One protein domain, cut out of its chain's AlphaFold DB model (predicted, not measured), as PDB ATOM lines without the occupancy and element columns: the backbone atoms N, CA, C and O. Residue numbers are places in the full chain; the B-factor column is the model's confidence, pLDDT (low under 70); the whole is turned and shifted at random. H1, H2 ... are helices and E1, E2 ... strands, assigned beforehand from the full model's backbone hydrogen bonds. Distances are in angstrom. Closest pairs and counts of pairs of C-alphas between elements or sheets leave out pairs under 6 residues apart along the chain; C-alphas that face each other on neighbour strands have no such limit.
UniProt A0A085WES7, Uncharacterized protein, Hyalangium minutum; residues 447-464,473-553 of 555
ATOM      1  N   LYS A 447     -40.799  20.568  28.632       86.56
ATOM      2  CA  LYS A 447     -40.417  20.246  27.249       86.56
ATOM      3  C   LYS A 447     -39.956  18.800  27.084       86.56
ATOM      4  O   LYS A 447     -40.215  18.188  26.056       86.56
ATOM      5  N   GLY A 448     -39.299  18.244  28.097       78.19
ATOM      6  CA  GLY A 448     -38.692  16.913  28.062       78.19
ATOM      7  C   GLY A 448     -39.677  15.756  28.229       78.19
ATOM      8  O   GLY A 448     -39.300  14.607  28.042       78.19
ATOM      9  N   GLY A 449     -40.946  16.020  28.567       79.75
ATOM     10  CA  GLY A 449     -42.002  15.006  28.538       79.75
ATOM     11  C   GLY A 449     -41.636  13.711  29.280       79.75
ATOM     12  O   GLY A 449     -41.466  13.720  30.502       79.75
ATOM     13  N   ARG A 450     -41.553  12.603  28.531       83.44
ATOM     14  CA  ARG A 450     -41.234  11.254  29.039       83.44
ATOM     15  C   ARG A 450     -39.741  11.004  29.255       83.44
ATOM     16  O   ARG A 450     -39.419  10.050  29.953       83.44
ATOM     17  N   ASP A 451     -38.867  11.843  28.707       87.88
ATOM     18  CA  ASP A 451     -37.413  11.669  28.798       87.88
ATOM     19  C   ASP A 451     -36.879  12.028  30.187       87.88
ATOM     20  O   ASP A 451     -35.812  11.564  30.580       87.88
ATOM     21  N   TYR A 452     -37.654  12.809  30.948       90.25
ATOM     22  CA  TYR A 452     -37.342  13.211  32.316       90.25
ATOM     23  C   TYR A 452     -38.547  12.975  33.246       90.25
ATOM     24  O   TYR A 452     -39.296  13.911  33.574       90.25
ATOM     25  N   PRO A 453     -38.829  11.713  33.620       92.12
ATOM     26  CA  PRO A 453     -39.857  11.412  34.606       92.12
ATOM     27  C   PRO A 453     -39.482  11.939  35.999       92.12
ATOM     28  O   PRO A 453     -38.312  11.996  36.374       92.12
ATOM     29  N   ILE A 454     -40.510  12.270  36.790       94.44
ATOM     30  CA  ILE A 454     -40.362  12.430  38.241       94.44
ATOM     31  C   ILE A 454     -40.475  11.043  38.863       94.44
ATOM     32  O   ILE A 454     -41.528  10.404  38.782       94.44
ATOM     33  N   HIS A 455     -39.379  10.577  39.443       94.69
ATOM     34  CA  HIS A 455     -39.279   9.307  40.131       94.69
ATOM     35  C   HIS A 455     -39.675   9.454  41.603       94.69
ATOM     36  O   HIS A 455     -39.193  10.345  42.302       94.69
ATOM     37  N   HIS A 456     -40.526   8.543  42.073       95.81
ATOM     38  CA  HIS A 456     -40.819   8.367  43.493       95.81
ATOM     39  C   HIS A 456     -39.794   7.412  44.103       95.81
ATOM     40  O   HIS A 456     -39.863   6.208  43.848       95.81
ATOM     41  N   ARG A 457     -38.884   7.945  44.927       95.50
ATOM     42  CA  ARG A 457     -37.796   7.193  45.577       95.50
ATOM     43  C   ARG A 457     -38.324   6.037  46.420       95.50
ATOM     44  O   ARG A 457     -37.767   4.952  46.384       95.50
ATOM     45  N   ARG A 458     -39.438   6.231  47.129       94.94
ATOM     46  CA  ARG A 458     -40.303   5.162  47.646       94.94
ATOM     47  C   ARG A 458     -41.462   4.976  46.678       94.94
ATOM     48  O   ARG A 458     -42.295   5.876  46.533       94.94
ATOM     49  N   GLN A 459     -41.529   3.817  46.027       93.81
ATOM     50  CA  GLN A 459     -42.525   3.572  44.987       93.81
ATOM     51  C   GLN A 459     -43.966   3.679  45.510       93.81
ATOM     52  O   GLN A 459     -44.311   3.171  46.578       93.81
ATOM     53  N   LEU A 460     -44.839   4.289  44.701       94.62
ATOM     54  CA  LEU A 460     -46.246   4.542  45.042       94.62
ATOM     55  C   LEU A 460     -47.048   3.277  45.386       94.62
ATOM     56  O   LEU A 460     -48.019   3.348  46.132       94.62
ATOM     57  N   GLU A 461     -46.669   2.108  44.874       93.44
ATOM     58  CA  GLU A 461     -47.320   0.840  45.235       93.44
ATOM     59  C   GLU A 461     -47.239   0.522  46.739       93.44
ATOM     60  O   GLU A 461     -48.167  -0.065  47.302       93.44
ATOM     61  N   HIS A 462     -46.202   1.016  47.416       95.62
ATOM     62  CA  HIS A 462     -45.993   0.848  48.851       95.62
ATOM     63  C   HIS A 462     -46.536   2.009  49.697       95.62
ATOM     64  O   HIS A 462     -46.395   1.981  50.915       95.62
ATOM     65  N   ALA A 463     -47.205   3.003  49.096       94.56
ATOM     66  CA  ALA A 463     -47.745   4.174  49.803       94.56
ATOM     67  C   ALA A 463     -48.609   3.817  51.027       94.56
ATOM     68  O   ALA A 463     -48.577   4.504  52.041       94.56
ATOM     69  N   HIS A 464     -49.348   2.711  50.947       94.75
ATOM     70  CA  HIS A 464     -50.219   2.194  52.005       94.75
ATOM     71  C   HIS A 464     -49.499   1.823  53.311       94.75
ATOM     72  O   HIS A 464     -50.124   1.779  54.369       94.75
ATOM     73  N   ALA A 473     -43.827  14.298  48.982       90.50
ATOM     74  CA  ALA A 473     -42.859  15.146  49.670       90.50
ATOM     75  C   ALA A 473     -41.581  15.297  48.833       90.50
ATOM     76  O   ALA A 473     -41.159  14.341  48.180       90.50
ATOM     77  N   ALA A 474     -40.941  16.470  48.888       88.44
ATOM     78  CA  ALA A 474     -39.726  16.766  48.123       88.44
ATOM     79  C   ALA A 474     -38.633  15.703  48.327       88.44
ATOM     80  O   ALA A 474     -38.024  15.239  47.370       88.44
ATOM     81  N   GLU A 475     -38.459  15.235  49.566       89.94
ATOM     82  CA  GLU A 475     -37.526  14.162  49.930       89.94
ATOM     83  C   GLU A 475     -37.781  12.826  49.213       89.94
ATOM     84  O   GLU A 475     -36.860  12.018  49.084       89.94
ATOM     85  N   ASN A 476     -39.007  12.579  48.745       94.31
ATOM     86  CA  ASN A 476     -39.405  11.349  48.067       94.31
ATOM     87  C   ASN A 476     -39.406  11.474  46.536       94.31
ATOM     88  O   ASN A 476     -39.682  10.491  45.849       94.31
ATOM     89  N   LEU A 477     -39.125  12.656  45.987       94.88
ATOM     90  CA  LEU A 477     -39.187  12.919  44.553       94.88
ATOM     91  C   LEU A 477     -37.798  13.244  43.997       94.88
ATOM     92  O   LEU A 477     -37.021  13.957  44.624       94.88
ATOM     93  N   ALA A 478     -37.511  12.760  42.793       94.94
ATOM     94  CA  ALA A 478     -36.316  13.122  42.036       94.94
ATOM     95  C   ALA A 478     -36.647  13.217  40.545       94.94
ATOM     96  O   ALA A 478     -37.357  12.361  40.011       94.94
ATOM     97  N   LEU A 479     -36.126  14.224  39.852       94.12
ATOM     98  CA  LEU A 479     -36.088  14.209  38.393       94.12
ATOM     99  C   LEU A 479     -34.977  13.250  37.963       94.12
ATOM    100  O   LEU A 479     -33.848  13.352  38.432       94.12
ATOM    101  N   VAL A 480     -35.266  12.335  37.047       94.00
ATOM    102  CA  VAL A 480     -34.245  11.438  36.490       94.00
ATOM    103  C   VAL A 480     -34.398  11.356  34.983       94.00
ATOM    104  O   VAL A 480     -35.503  11.489  34.469       94.00
ATOM    105  N   GLN A 481     -33.305  11.108  34.265       92.88
ATOM    106  CA  GLN A 481     -33.383  10.740  32.849       92.88
ATOM    107  C   GLN A 481     -34.068   9.376  32.692       92.88
ATOM    108  O   GLN A 481     -33.893   8.486  33.526       92.88
ATOM    109  N   TYR A 482     -34.795   9.175  31.592       91.69
ATOM    110  CA  TYR A 482     -35.543   7.942  31.330       91.69
ATOM    111  C   TYR A 482     -34.673   6.684  31.433       91.69
ATOM    112  O   TYR A 482     -35.056   5.722  32.093       91.69
ATOM    113  N   LYS A 483     -33.458   6.718  30.875       91.69
ATOM    114  CA  LYS A 483     -32.508   5.603  30.977       91.69
ATOM    115  C   LYS A 483     -32.167   5.272  32.434       91.69
ATOM    116  O   LYS A 483     -32.192   4.113  32.827       91.69
ATOM    117  N   VAL A 484     -31.897   6.285  33.259       93.62
ATOM    118  CA  VAL A 484     -31.629   6.109  34.698       93.62
ATOM    119  C   VAL A 484     -32.854   5.514  35.398       93.62
ATOM    120  O   VAL A 484     -32.719   4.593  36.200       93.62
ATOM    121  N   HIS A 485     -34.053   5.981  35.044       94.38
ATOM    122  CA  HIS A 485     -35.310   5.450  35.566       94.38
ATOM    123  C   HIS A 485     -35.486   3.949  35.274       94.38
ATOM    124  O   HIS A 485     -35.943   3.212  36.146       94.38
ATOM    125  N   GLU A 486     -35.104   3.471  34.084       94.69
ATOM    126  CA  GLU A 486     -35.126   2.037  33.756       94.69
ATOM    127  C   GLU A 486     -34.188   1.222  34.656       94.69
ATOM    128  O   GLU A 486     -34.599   0.188  35.184       94.69
ATOM    129  N   HIS A 487     -32.959   1.697  34.881       95.94
ATOM    130  CA  HIS A 487     -31.990   1.024  35.756       95.94
ATOM    131  C   HIS A 487     -32.464   0.973  37.217       95.94
ATOM    132  O   HIS A 487     -32.374  -0.075  37.861       95.94
ATOM    133  N   ILE A 488     -33.039   2.067  37.724       95.88
ATOM    134  CA  ILE A 488     -33.645   2.112  39.063       95.88
ATOM    135  C   ILE A 488     -34.796   1.101  39.168       95.88
ATOM    136  O   ILE A 488     -34.887   0.363  40.152       95.88
ATOM    137  N   ASN A 489     -35.664   1.032  38.153       95.19
ATOM    138  CA  ASN A 489     -36.799   0.111  38.165       95.19
ATOM    139  C   ASN A 489     -36.363  -1.350  38.224       95.19
ATOM    140  O   ASN A 489     -37.004  -2.112  38.930       95.19
ATOM    141  N   ARG A 490     -35.249  -1.743  37.599       96.88
ATOM    142  CA  ARG A 490     -34.738  -3.122  37.711       96.88
ATOM    143  C   ARG A 490     -34.355  -3.503  39.143       96.88
ATOM    144  O   ARG A 490     -34.625  -4.624  39.570       96.88
ATOM    145  N   ALA A 491     -33.766  -2.579  39.904       96.38
ATOM    146  CA  ALA A 491     -33.452  -2.817  41.314       96.38
ATOM    147  C   ALA A 491     -34.728  -2.966  42.161       96.38
ATOM    148  O   ALA A 491     -34.828  -3.876  42.989       96.38
ATOM    149  N   TRP A 492     -35.736  -2.132  41.897       97.25
ATOM    150  CA  TRP A 492     -37.056  -2.275  42.508       97.25
ATOM    151  C   TRP A 492     -37.762  -3.571  42.096       97.25
ATOM    152  O   TRP A 492     -38.309  -4.256  42.953       97.25
ATOM    153  N   ASP A 493     -37.706  -3.972  40.826       96.81
ATOM    154  CA  ASP A 493     -38.256  -5.239  40.327       96.81
ATOM    155  C   ASP A 493     -37.660  -6.425  41.077       96.81
ATOM    156  O   ASP A 493     -38.382  -7.337  41.485       96.81
ATOM    157  N   ARG A 494     -36.348  -6.382  41.326       96.44
ATOM    158  CA  ARG A 494     -35.675  -7.405  42.116       96.44
ATOM    159  C   ARG A 494     -36.153  -7.421  43.564       96.44
ATOM    160  O   ARG A 494     -36.445  -8.496  44.082       96.44
ATOM    161  N   PHE A 495     -36.285  -6.259  44.203       96.81
ATOM    162  CA  PHE A 495     -36.868  -6.166  45.542       96.81
ATOM    163  C   PHE A 495     -38.277  -6.776  45.587       96.81
ATOM    164  O   PHE A 495     -38.544  -7.606  46.452       96.81
ATOM    165  N   ARG A 496     -39.138  -6.465  44.610       95.31
ATOM    166  CA  ARG A 496     -40.510  -7.001  44.517       95.31
ATOM    167  C   ARG A 496     -40.548  -8.523  44.398       95.31
ATOM    168  O   ARG A 496     -41.409  -9.162  44.992       95.31
ATOM    169  N   GLN A 497     -39.598  -9.115  43.675       95.00
ATOM    170  CA  GLN A 497     -39.465 -10.574  43.598       95.00
ATOM    171  C   GLN A 497     -39.057 -11.197  44.940       95.00
ATOM    172  O   GLN A 497     -39.547 -12.266  45.292       95.00
ATOM    173  N   LEU A 498     -38.153 -10.549  45.680       94.69
ATOM    174  CA  LEU A 498     -37.653 -11.044  46.969       94.69
ATOM    175  C   LEU A 498     -38.622 -10.794  48.131       94.69
ATOM    176  O   LEU A 498     -38.584 -11.511  49.134       94.69
ATOM    177  N   ARG A 499     -39.456  -9.758  48.014       94.31
ATOM    178  CA  ARG A 499     -40.440  -9.324  49.007       94.31
ATOM    179  C   ARG A 499     -41.765  -8.958  48.328       94.31
ATOM    180  O   ARG A 499     -42.043  -7.777  48.136       94.31
ATOM    181  N   PRO A 500     -42.608  -9.953  47.996       90.75
ATOM    182  CA  PRO A 500     -43.931  -9.701  47.416       90.75
ATOM    183  C   PRO A 500     -44.869  -8.924  48.354       90.75
ATOM    184  O   PRO A 500     -45.711  -8.158  47.897       90.75
ATOM    185  N   GLU A 501     -44.698  -9.103  49.666       92.50
ATOM    186  CA  GLU A 501     -45.481  -8.458  50.724       92.50
ATOM    187  C   GLU A 501     -44.531  -7.787  51.732       92.50
ATOM    188  O   GLU A 501     -44.284  -8.328  52.811       92.50
ATOM    189  N   PRO A 502     -43.911  -6.650  51.367       95.44
ATOM    190  CA  PRO A 502     -42.890  -6.030  52.196       95.44
ATOM    191  C   PRO A 502     -43.497  -5.272  53.379       95.44
ATOM    192  O   PRO A 502     -44.566  -4.664  53.285       95.44
ATOM    193  N   THR A 503     -42.763  -5.227  54.486       96.31
ATOM    194  CA  THR A 503     -43.041  -4.327  55.609       96.31
ATOM    195  C   THR A 503     -42.587  -2.893  55.305       96.31
ATOM    196  O   THR A 503     -41.734  -2.649  54.449       96.31
ATOM    197  N   ALA A 504     -43.111  -1.911  56.050       95.62
ATOM    198  CA  ALA A 504     -42.706  -0.507  55.911       95.62
ATOM    199  C   ALA A 504     -41.188  -0.310  56.091       95.62
ATOM    200  O   ALA A 504     -40.574   0.503  55.398       95.62
ATOM    201  N   GLN A 505     -40.576  -1.062  57.012       96.56
ATOM    202  CA  GLN A 505     -39.141  -0.985  57.268       96.56
ATOM    203  C   GLN A 505     -38.331  -1.542  56.092       96.56
ATOM    204  O   GLN A 505     -37.408  -0.875  55.636       96.56
ATOM    205  N   GLU A 506     -38.737  -2.678  55.521       96.88
ATOM    206  CA  GLU A 506     -38.072  -3.260  54.348       96.88
ATOM    207  C   GLU A 506     -38.151  -2.344  53.123       96.88
ATOM    208  O   GLU A 506     -37.162  -2.195  52.408       96.88
ATOM    209  N   VAL A 507     -39.279  -1.658  52.905       97.31
ATOM    210  CA  VAL A 507     -39.382  -0.660  51.824       97.31
ATOM    211  C   VAL A 507     -38.450   0.530  52.072       97.31
ATOM    212  O   VAL A 507     -37.819   1.014  51.132       97.31
ATOM    213  N   ARG A 508     -38.316   1.001  53.323       96.62
ATOM    214  CA  ARG A 508     -37.341   2.053  53.672       96.62
ATOM    215  C   ARG A 508     -35.906   1.585  53.435       96.62
ATOM    216  O   ARG A 508     -35.100   2.358  52.924       96.62
ATOM    217  N   ASP A 509     -35.591   0.343  53.783       96.81
ATOM    218  CA  ASP A 509     -34.268  -0.251  53.582       96.81
ATOM    219  C   ASP A 509     -33.929  -0.405  52.098       96.81
ATOM    220  O   ASP A 509     -32.848   0.007  51.674       96.81
ATOM    221  N   ALA A 510     -34.874  -0.894  51.291       97.25
ATOM    222  CA  ALA A 510     -34.723  -0.999  49.844       97.25
ATOM    223  C   ALA A 510     -34.524   0.377  49.192       97.25
ATOM    224  O   ALA A 510     -33.584   0.557  48.418       97.25
ATOM    225  N   ALA A 511     -35.345   1.368  49.559       96.94
ATOM    226  CA  ALA A 511     -35.203   2.732  49.055       96.94
ATOM    227  C   ALA A 511     -33.823   3.315  49.389       96.94
ATOM    228  O   ALA A 511     -33.154   3.836  48.504       96.94
ATOM    229  N   ARG A 512     -33.344   3.154  50.633       97.06
ATOM    230  CA  ARG A 512     -31.999   3.604  51.034       97.06
ATOM    231  C   ARG A 512     -30.886   2.926  50.238       97.06
ATOM    232  O   ARG A 512     -29.952   3.606  49.821       97.06
ATOM    233  N   ALA A 513     -30.978   1.615  50.026       96.44
ATOM    234  CA  ALA A 513     -29.989   0.856  49.263       96.44
ATOM    235  C   ALA A 513     -29.901   1.326  47.803       96.44
ATOM    236  O   ALA A 513     -28.802   1.511  47.278       96.44
ATOM    237  N   ILE A 514     -31.052   1.554  47.169       96.69
ATOM    238  CA  ILE A 514     -31.148   2.023  45.782       96.69
ATOM    239  C   ILE A 514     -30.674   3.478  45.681       96.69
ATOM    240  O   ILE A 514     -29.810   3.791  44.861       96.69
ATOM    241  N   ASP A 515     -31.154   4.356  46.562       95.56
ATOM    242  CA  ASP A 515     -30.776   5.773  46.590       95.56
ATOM    243  C   ASP A 515     -29.271   5.975  46.795       95.56
ATOM    244  O   ASP A 515     -28.669   6.850  46.171       95.56
ATOM    245  N   ALA A 516     -28.636   5.150  47.633       94.88
ATOM    246  CA  ALA A 516     -27.193   5.201  47.850       94.88
ATOM    247  C   ALA A 516     -26.387   4.986  46.557       94.88
ATOM    248  O   ALA A 516     -25.279   5.507  46.445       94.88
ATOM    249  N   GLN A 517     -26.930   4.242  45.585       94.62
ATOM    250  CA  GLN A 517     -26.272   4.034  44.295       94.62
ATOM    251  C   GLN A 517     -26.672   5.079  43.254       94.62
ATOM    252  O   GLN A 517     -25.814   5.509  42.494       94.62
ATOM    253  N   PHE A 518     -27.939   5.505  43.211       94.38
ATOM    254  CA  PHE A 518     -28.458   6.339  42.118       94.38
ATOM    255  C   PHE A 518     -28.548   7.841  42.417       94.38
ATOM    256  O   PHE A 518     -28.691   8.627  41.480       94.38
ATOM    257  N   SER A 519     -28.398   8.261  43.678       93.00
ATOM    258  CA  SER A 519     -28.441   9.678  44.072       93.00
ATOM    259  C   SER A 519     -27.551  10.631  43.261       93.00
ATOM    260  O   SER A 519     -28.009  11.749  43.027       93.00
ATOM    261  N   PRO A 520     -26.362  10.250  42.740       92.62
ATOM    262  CA  PRO A 520     -25.582  11.152  41.887       92.62
ATOM    263  C   PRO A 520     -26.285  11.560  40.585       92.62
ATOM    264  O   PRO A 520     -25.944  12.590  40.014       92.62
ATOM    265  N   TRP A 521     -27.250  10.768  40.108       92.88
ATOM    266  CA  TRP A 521     -28.030  11.047  38.898       92.88
ATOM    267  C   TRP A 521     -29.366  11.741  39.184       92.88
ATOM    268  O   TRP A 521     -30.078  12.095  38.243       92.88
ATOM    269  N   TYR A 522     -29.727  11.930  40.455       93.38
ATOM    270  CA  TYR A 522     -30.946  12.647  40.811       93.38
ATOM    271  C   TYR A 522     -30.788  14.125  40.473       93.38
ATOM    272  O   TYR A 522     -29.784  14.763  40.790       93.38
ATOM    273  N   ASP A 523     -31.800  14.654  39.799       91.50
ATOM    274  CA  ASP A 523     -31.941  16.056  39.421       91.50
ATOM    275  C   ASP A 523     -30.870  16.547  38.442       91.50
ATOM    276  O   ASP A 523     -30.669  17.750  38.270       91.50
ATOM    277  N   GLN A 524     -30.213  15.604  37.759       86.69
ATOM    278  CA  GLN A 524     -29.196  15.862  36.748       86.69
ATOM    279  C   GLN A 524     -29.753  15.675  35.332       86.69
ATOM    280  O   GLN A 524     -30.300  14.632  34.969       86.69
ATOM    281  N   ILE A 525     -29.555  16.691  34.491       82.06
ATOM    282  CA  ILE A 525     -29.987  16.689  33.079       82.06
ATOM    283  C   ILE A 525     -28.917  16.056  32.172       82.06
ATOM    284  O   ILE A 525     -29.190  15.662  31.043       82.06
ATOM    285  N   ARG A 526     -27.677  15.962  32.660       78.19
ATOM    286  CA  ARG A 526     -26.533  15.333  31.988       78.19
ATOM    287  C   ARG A 526     -25.937  14.277  32.905       78.19
ATOM    288  O   ARG A 526     -26.237  14.272  34.096       78.19
ATOM    289  N   ASP A 527     -25.094  13.405  32.361       72.50
ATOM    290  CA  ASP A 527     -24.326  12.502  33.214       72.50
ATOM    291  C   ASP A 527     -23.494  13.321  34.220       72.50
ATOM    292  O   ASP A 527     -22.845  14.302  33.833       72.50
ATOM    293  N   PRO A 528     -23.545  12.966  35.514       73.06
ATOM    294  CA  PRO A 528     -22.905  13.732  36.568       73.06
ATOM    295  C   PRO A 528     -21.383  13.738  36.388       73.06
ATOM    296  O   PRO A 528     -20.731  12.695  36.290       73.06
ATOM    297  N   LEU A 529     -20.806  14.941  36.349       58.25
ATOM    298  CA  LEU A 529     -19.363  15.129  36.215       58.25
ATOM    299  C   LEU A 529     -18.647  14.584  37.459       58.25
ATOM    300  O   LEU A 529     -19.012  14.908  38.585       58.25
ATOM    301  N   GLY A 530     -17.604  13.777  37.253       59.28
ATOM    302  CA  GLY A 530     -16.790  13.226  38.342       59.28
ATOM    303  C   GLY A 530     -17.345  11.956  38.997       59.28
ATOM    304  O   GLY A 530     -16.735  11.457  39.942       59.28
ATOM    305  N   VAL A 531     -18.450  11.388  38.498       67.56
ATOM    306  CA  VAL A 531     -18.892  10.061  38.941       67.56
ATOM    307  C   VAL A 531     -17.987   8.999  38.326       67.56
ATOM    308  O   VAL A 531     -17.900   8.843  37.113       67.56
ATOM    309  N   THR A 532     -17.288   8.265  39.191       67.81
ATOM    310  CA  THR A 532     -16.301   7.243  38.807       67.81
ATOM    311  C   THR A 532     -16.928   5.917  38.381       67.81
ATOM    312  O   THR A 532     -16.204   5.017  37.966       67.81
ATOM    313  N   ARG A 533     -18.254   5.786  38.499       78.38
ATOM    314  CA  ARG A 533     -19.012   4.570  38.195       78.38
ATOM    315  C   ARG A 533     -20.032   4.809  37.090       78.38
ATOM    316  O   ARG A 533     -20.746   5.806  37.077       78.38
ATOM    317  N   THR A 534     -20.137   3.855  36.184       87.69
ATOM    318  CA  THR A 534     -21.153   3.825  35.133       87.69
ATOM    319  C   THR A 534     -22.536   3.488  35.702       87.69
ATOM    320  O   THR A 534     -22.663   2.885  36.769       87.69
ATOM    321  N   LEU A 535     -23.599   3.807  34.953       88.50
ATOM    322  CA  LEU A 535     -24.973   3.427  35.318       88.50
ATOM    323  C   LEU A 535     -25.148   1.911  35.517       88.50
ATOM    324  O   LEU A 535     -25.872   1.491  36.414       88.50
ATOM    325  N   GLY A 536     -24.460   1.086  34.719       90.56
ATOM    326  CA  GLY A 536     -24.505  -0.374  34.859       90.56
ATOM    327  C   GLY A 536     -23.814  -0.879  36.131       90.56
ATOM    328  O   GLY A 536     -24.282  -1.827  36.762       90.56
ATOM    329  N   GLU A 537     -22.731  -0.224  36.557       92.38
ATOM    330  CA  GLU A 537     -22.072  -0.528  37.834       92.38
ATOM    331  C   GLU A 537     -22.942  -0.115  39.026       92.38
ATOM    332  O   GLU A 537     -23.014  -0.857  40.007       92.38
ATOM    333  N   ALA A 538     -23.646   1.019  38.930       93.00
ATOM    334  CA  ALA A 538     -24.619   1.445  39.935       93.00
ATOM    335  C   ALA A 538     -25.804   0.467  40.038       93.00
ATOM    336  O   ALA A 538     -26.155   0.062  41.145       93.00
ATOM    337  N   GLU A 539     -26.361   0.011  38.907       95.38
ATOM    338  CA  GLU A 539     -27.395  -1.040  38.875       95.38
ATOM    339  C   GLU A 539     -26.897  -2.327  39.538       95.38
ATOM    340  O   GLU A 539     -27.557  -2.861  40.427       95.38
ATOM    341  N   THR A 540     -25.710  -2.802  39.157       96.06
ATOM    342  CA  THR A 540     -25.129  -4.036  39.707       96.06
ATOM    343  C   THR A 540     -24.919  -3.930  41.217       96.06
ATOM    344  O   THR A 540     -25.232  -4.863  41.961       96.06
ATOM    345  N   ALA A 541     -24.417  -2.788  41.694       95.19
ATOM    346  CA  ALA A 541     -24.239  -2.532  43.118       95.19
ATOM    347  C   ALA A 541     -25.581  -2.471  43.864       95.19
ATOM    348  O   ALA A 541     -25.700  -3.057  44.939       95.19
ATOM    349  N   ALA A 542     -26.595  -1.819  43.284       95.88
ATOM    350  CA  ALA A 542     -27.927  -1.712  43.874       95.88
ATOM    351  C   ALA A 542     -28.601  -3.084  43.974       95.88
ATOM    352  O   ALA A 542     -29.103  -3.441  45.038       95.88
ATOM    353  N   LEU A 543     -28.550  -3.885  42.903       96.31
ATOM    354  CA  LEU A 543     -29.061  -5.256  42.889       96.31
ATOM    355  C   LEU A 543     -28.379  -6.107  43.958       96.31
ATOM    356  O   LEU A 543     -29.066  -6.734  44.759       96.31
ATOM    357  N   LYS A 544     -27.044  -6.077  44.029       95.81
ATOM    358  CA  LYS A 544     -26.282  -6.829  45.033       95.81
ATOM    359  C   LYS A 544     -26.656  -6.429  46.460       95.81
ATOM    360  O   LYS A 544     -26.724  -7.293  47.331       95.81
ATOM    361  N   GLU A 545     -26.881  -5.144  46.713       95.06
ATOM    362  CA  GLU A 545     -27.241  -4.651  48.042       95.06
ATOM    363  C   GLU A 545     -28.676  -5.022  48.429       95.06
ATOM    364  O   GLU A 545     -28.899  -5.535  49.525       95.06
ATOM    365  N   VAL A 546     -29.636  -4.858  47.513       94.75
ATOM    366  CA  VAL A 546     -31.017  -5.342  47.683       94.75
ATOM    367  C   VAL A 546     -31.011  -6.847  47.955       94.75
ATOM    368  O   VAL A 546     -31.640  -7.326  48.897       94.75
ATOM    369  N   GLU A 547     -30.239  -7.609  47.189       94.56
ATOM    370  CA  GLU A 547     -30.100  -9.042  47.399       94.56
ATOM    371  C   GLU A 547     -29.488  -9.372  48.760       94.56
ATOM    372  O   GLU A 547     -30.009 -10.214  49.487       94.56
ATOM    373  N   ARG A 548     -28.419  -8.681  49.158       94.44
ATOM    374  CA  ARG A 548     -27.782  -8.872  50.464       94.44
ATOM    375  C   ARG A 548     -28.765  -8.647  51.614       94.44
ATOM    376  O   ARG A 548     -28.738  -9.418  52.573       94.44
ATOM    377  N   LEU A 549     -29.598  -7.612  51.515       92.00
ATOM    378  CA  LEU A 549     -30.581  -7.255  52.536       92.00
ATOM    379  C   LEU A 549     -31.730  -8.269  52.624       92.00
ATOM    380  O   LEU A 549     -32.161  -8.587  53.729       92.00
ATOM    381  N   PHE A 550     -32.200  -8.807  51.492       91.94
ATOM    382  CA  PHE A 550     -33.476  -9.537  51.458       91.94
ATOM    383  C   PHE A 550     -33.384 -11.023  51.057       91.94
ATOM    384  O   PHE A 550     -34.331 -11.766  51.313       91.94
ATOM    385  N   LEU A 551     -32.259 -11.521  50.522       83.75
ATOM    386  CA  LEU A 551     -32.044 -12.974  50.346       83.75
ATOM    387  C   LEU A 551     -31.668 -13.682  51.651       83.75
ATOM    388  O   LEU A 551     -32.006 -14.848  51.818       83.75
ATOM    389  N   ARG A 552     -30.960 -13.011  52.570       60.81
ATOM    390  CA  ARG A 552     -30.407 -13.640  53.790       60.81
ATOM    391  C   ARG A 552     -31.289 -13.504  55.036       60.81
ATOM    392  O   ARG A 552     -30.847 -13.849  56.124       60.81
ATOM    393  N   GLY A 553     -32.508 -12.993  54.881       52.25
ATOM    394  CA  GLY A 553     -33.431 -12.709  55.981       52.25
ATOM    395  C   GLY A 553     -34.802 -13.359  55.817       52.25
ATOM    396  O   GLY A 553     -35.800 -12.666  55.977       52.25
TER     397      GLY A 553
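Overview. This is residues 447 to 464 and 473 to 553 of the 555 residues of an uncharacterized protein of Hyalangium minutum (UniProt A0A085WES7). Three helices, H2, H3 and H4, stand side by side as an up-and-down bundle, each running against the one before it. A small ribbon of two antiparallel strands, E1 and E2, sits near the first half of H2, and short H1 lies near the beginning of H3. The printed part has 99 residues, in the order E1, H1, E2, H2, H3, H4, and is mostly helix. It is compact, with a radius of gyration of the C-alphas of 13.3 A, and spans 40 by 30 by 19 A.

Along the chain. Find C-alpha 454 at (-40.362, 12.430, 38.241), where E1, residues 454 to 456, begins. H1 follows at residues 460 to 464, and beyond the cut E2 takes residues 477 to 479. H2, residues 482 to 498, is 24.7 A long. H3, residues 504 to 521, is 25.3 A long, with a kink of 45 degrees near residue 515. H4, residues 535 to 551, is 23.3 A long and ends at C-alpha 551, (-32.044, -12.974, 50.346).

Arrangement. H2 and H4 touch at Ala 491 and Leu 543, their closest C-alphas, 5.3 A apart, at a shallow tilt of 16 degrees, the same way. The hairpin H3 and H4 has Ile 514 and Ala 542 as closest C-alphas, 5.3 A apart; in the hairpin H2 and H3 they are Ala 491 and Ile 514, 7.0 A. Look at N 455 and O 478, 2.8 A apart, between E1 and E2. The closest C-alphas of E1 and H2, His 455 and His 485, are 7.2 A apart. H1 and H3 are close but not clearly touching, His 462 to Val 507, C-alphas 7.4 A. In H4 every O i to N i+4 pair is within hydrogen-bond range; in H2 12 of 13, in H3 11 of 14, in H1 0 of 1, with 1 of 2 O i to N i+3 pairs.

Size, cuts and confidence. The farthest C-alphas, Lys 447 and Gly 553, are 44.3 A apart. Residues 465 to 472 are not printed; C-alphas 464 and 473 are 15.1 A apart across that cut. The link from H3 to H4, residues 522 to 534, is long. Confidence is under 70 at residues 529 to 532 and 552 to 553.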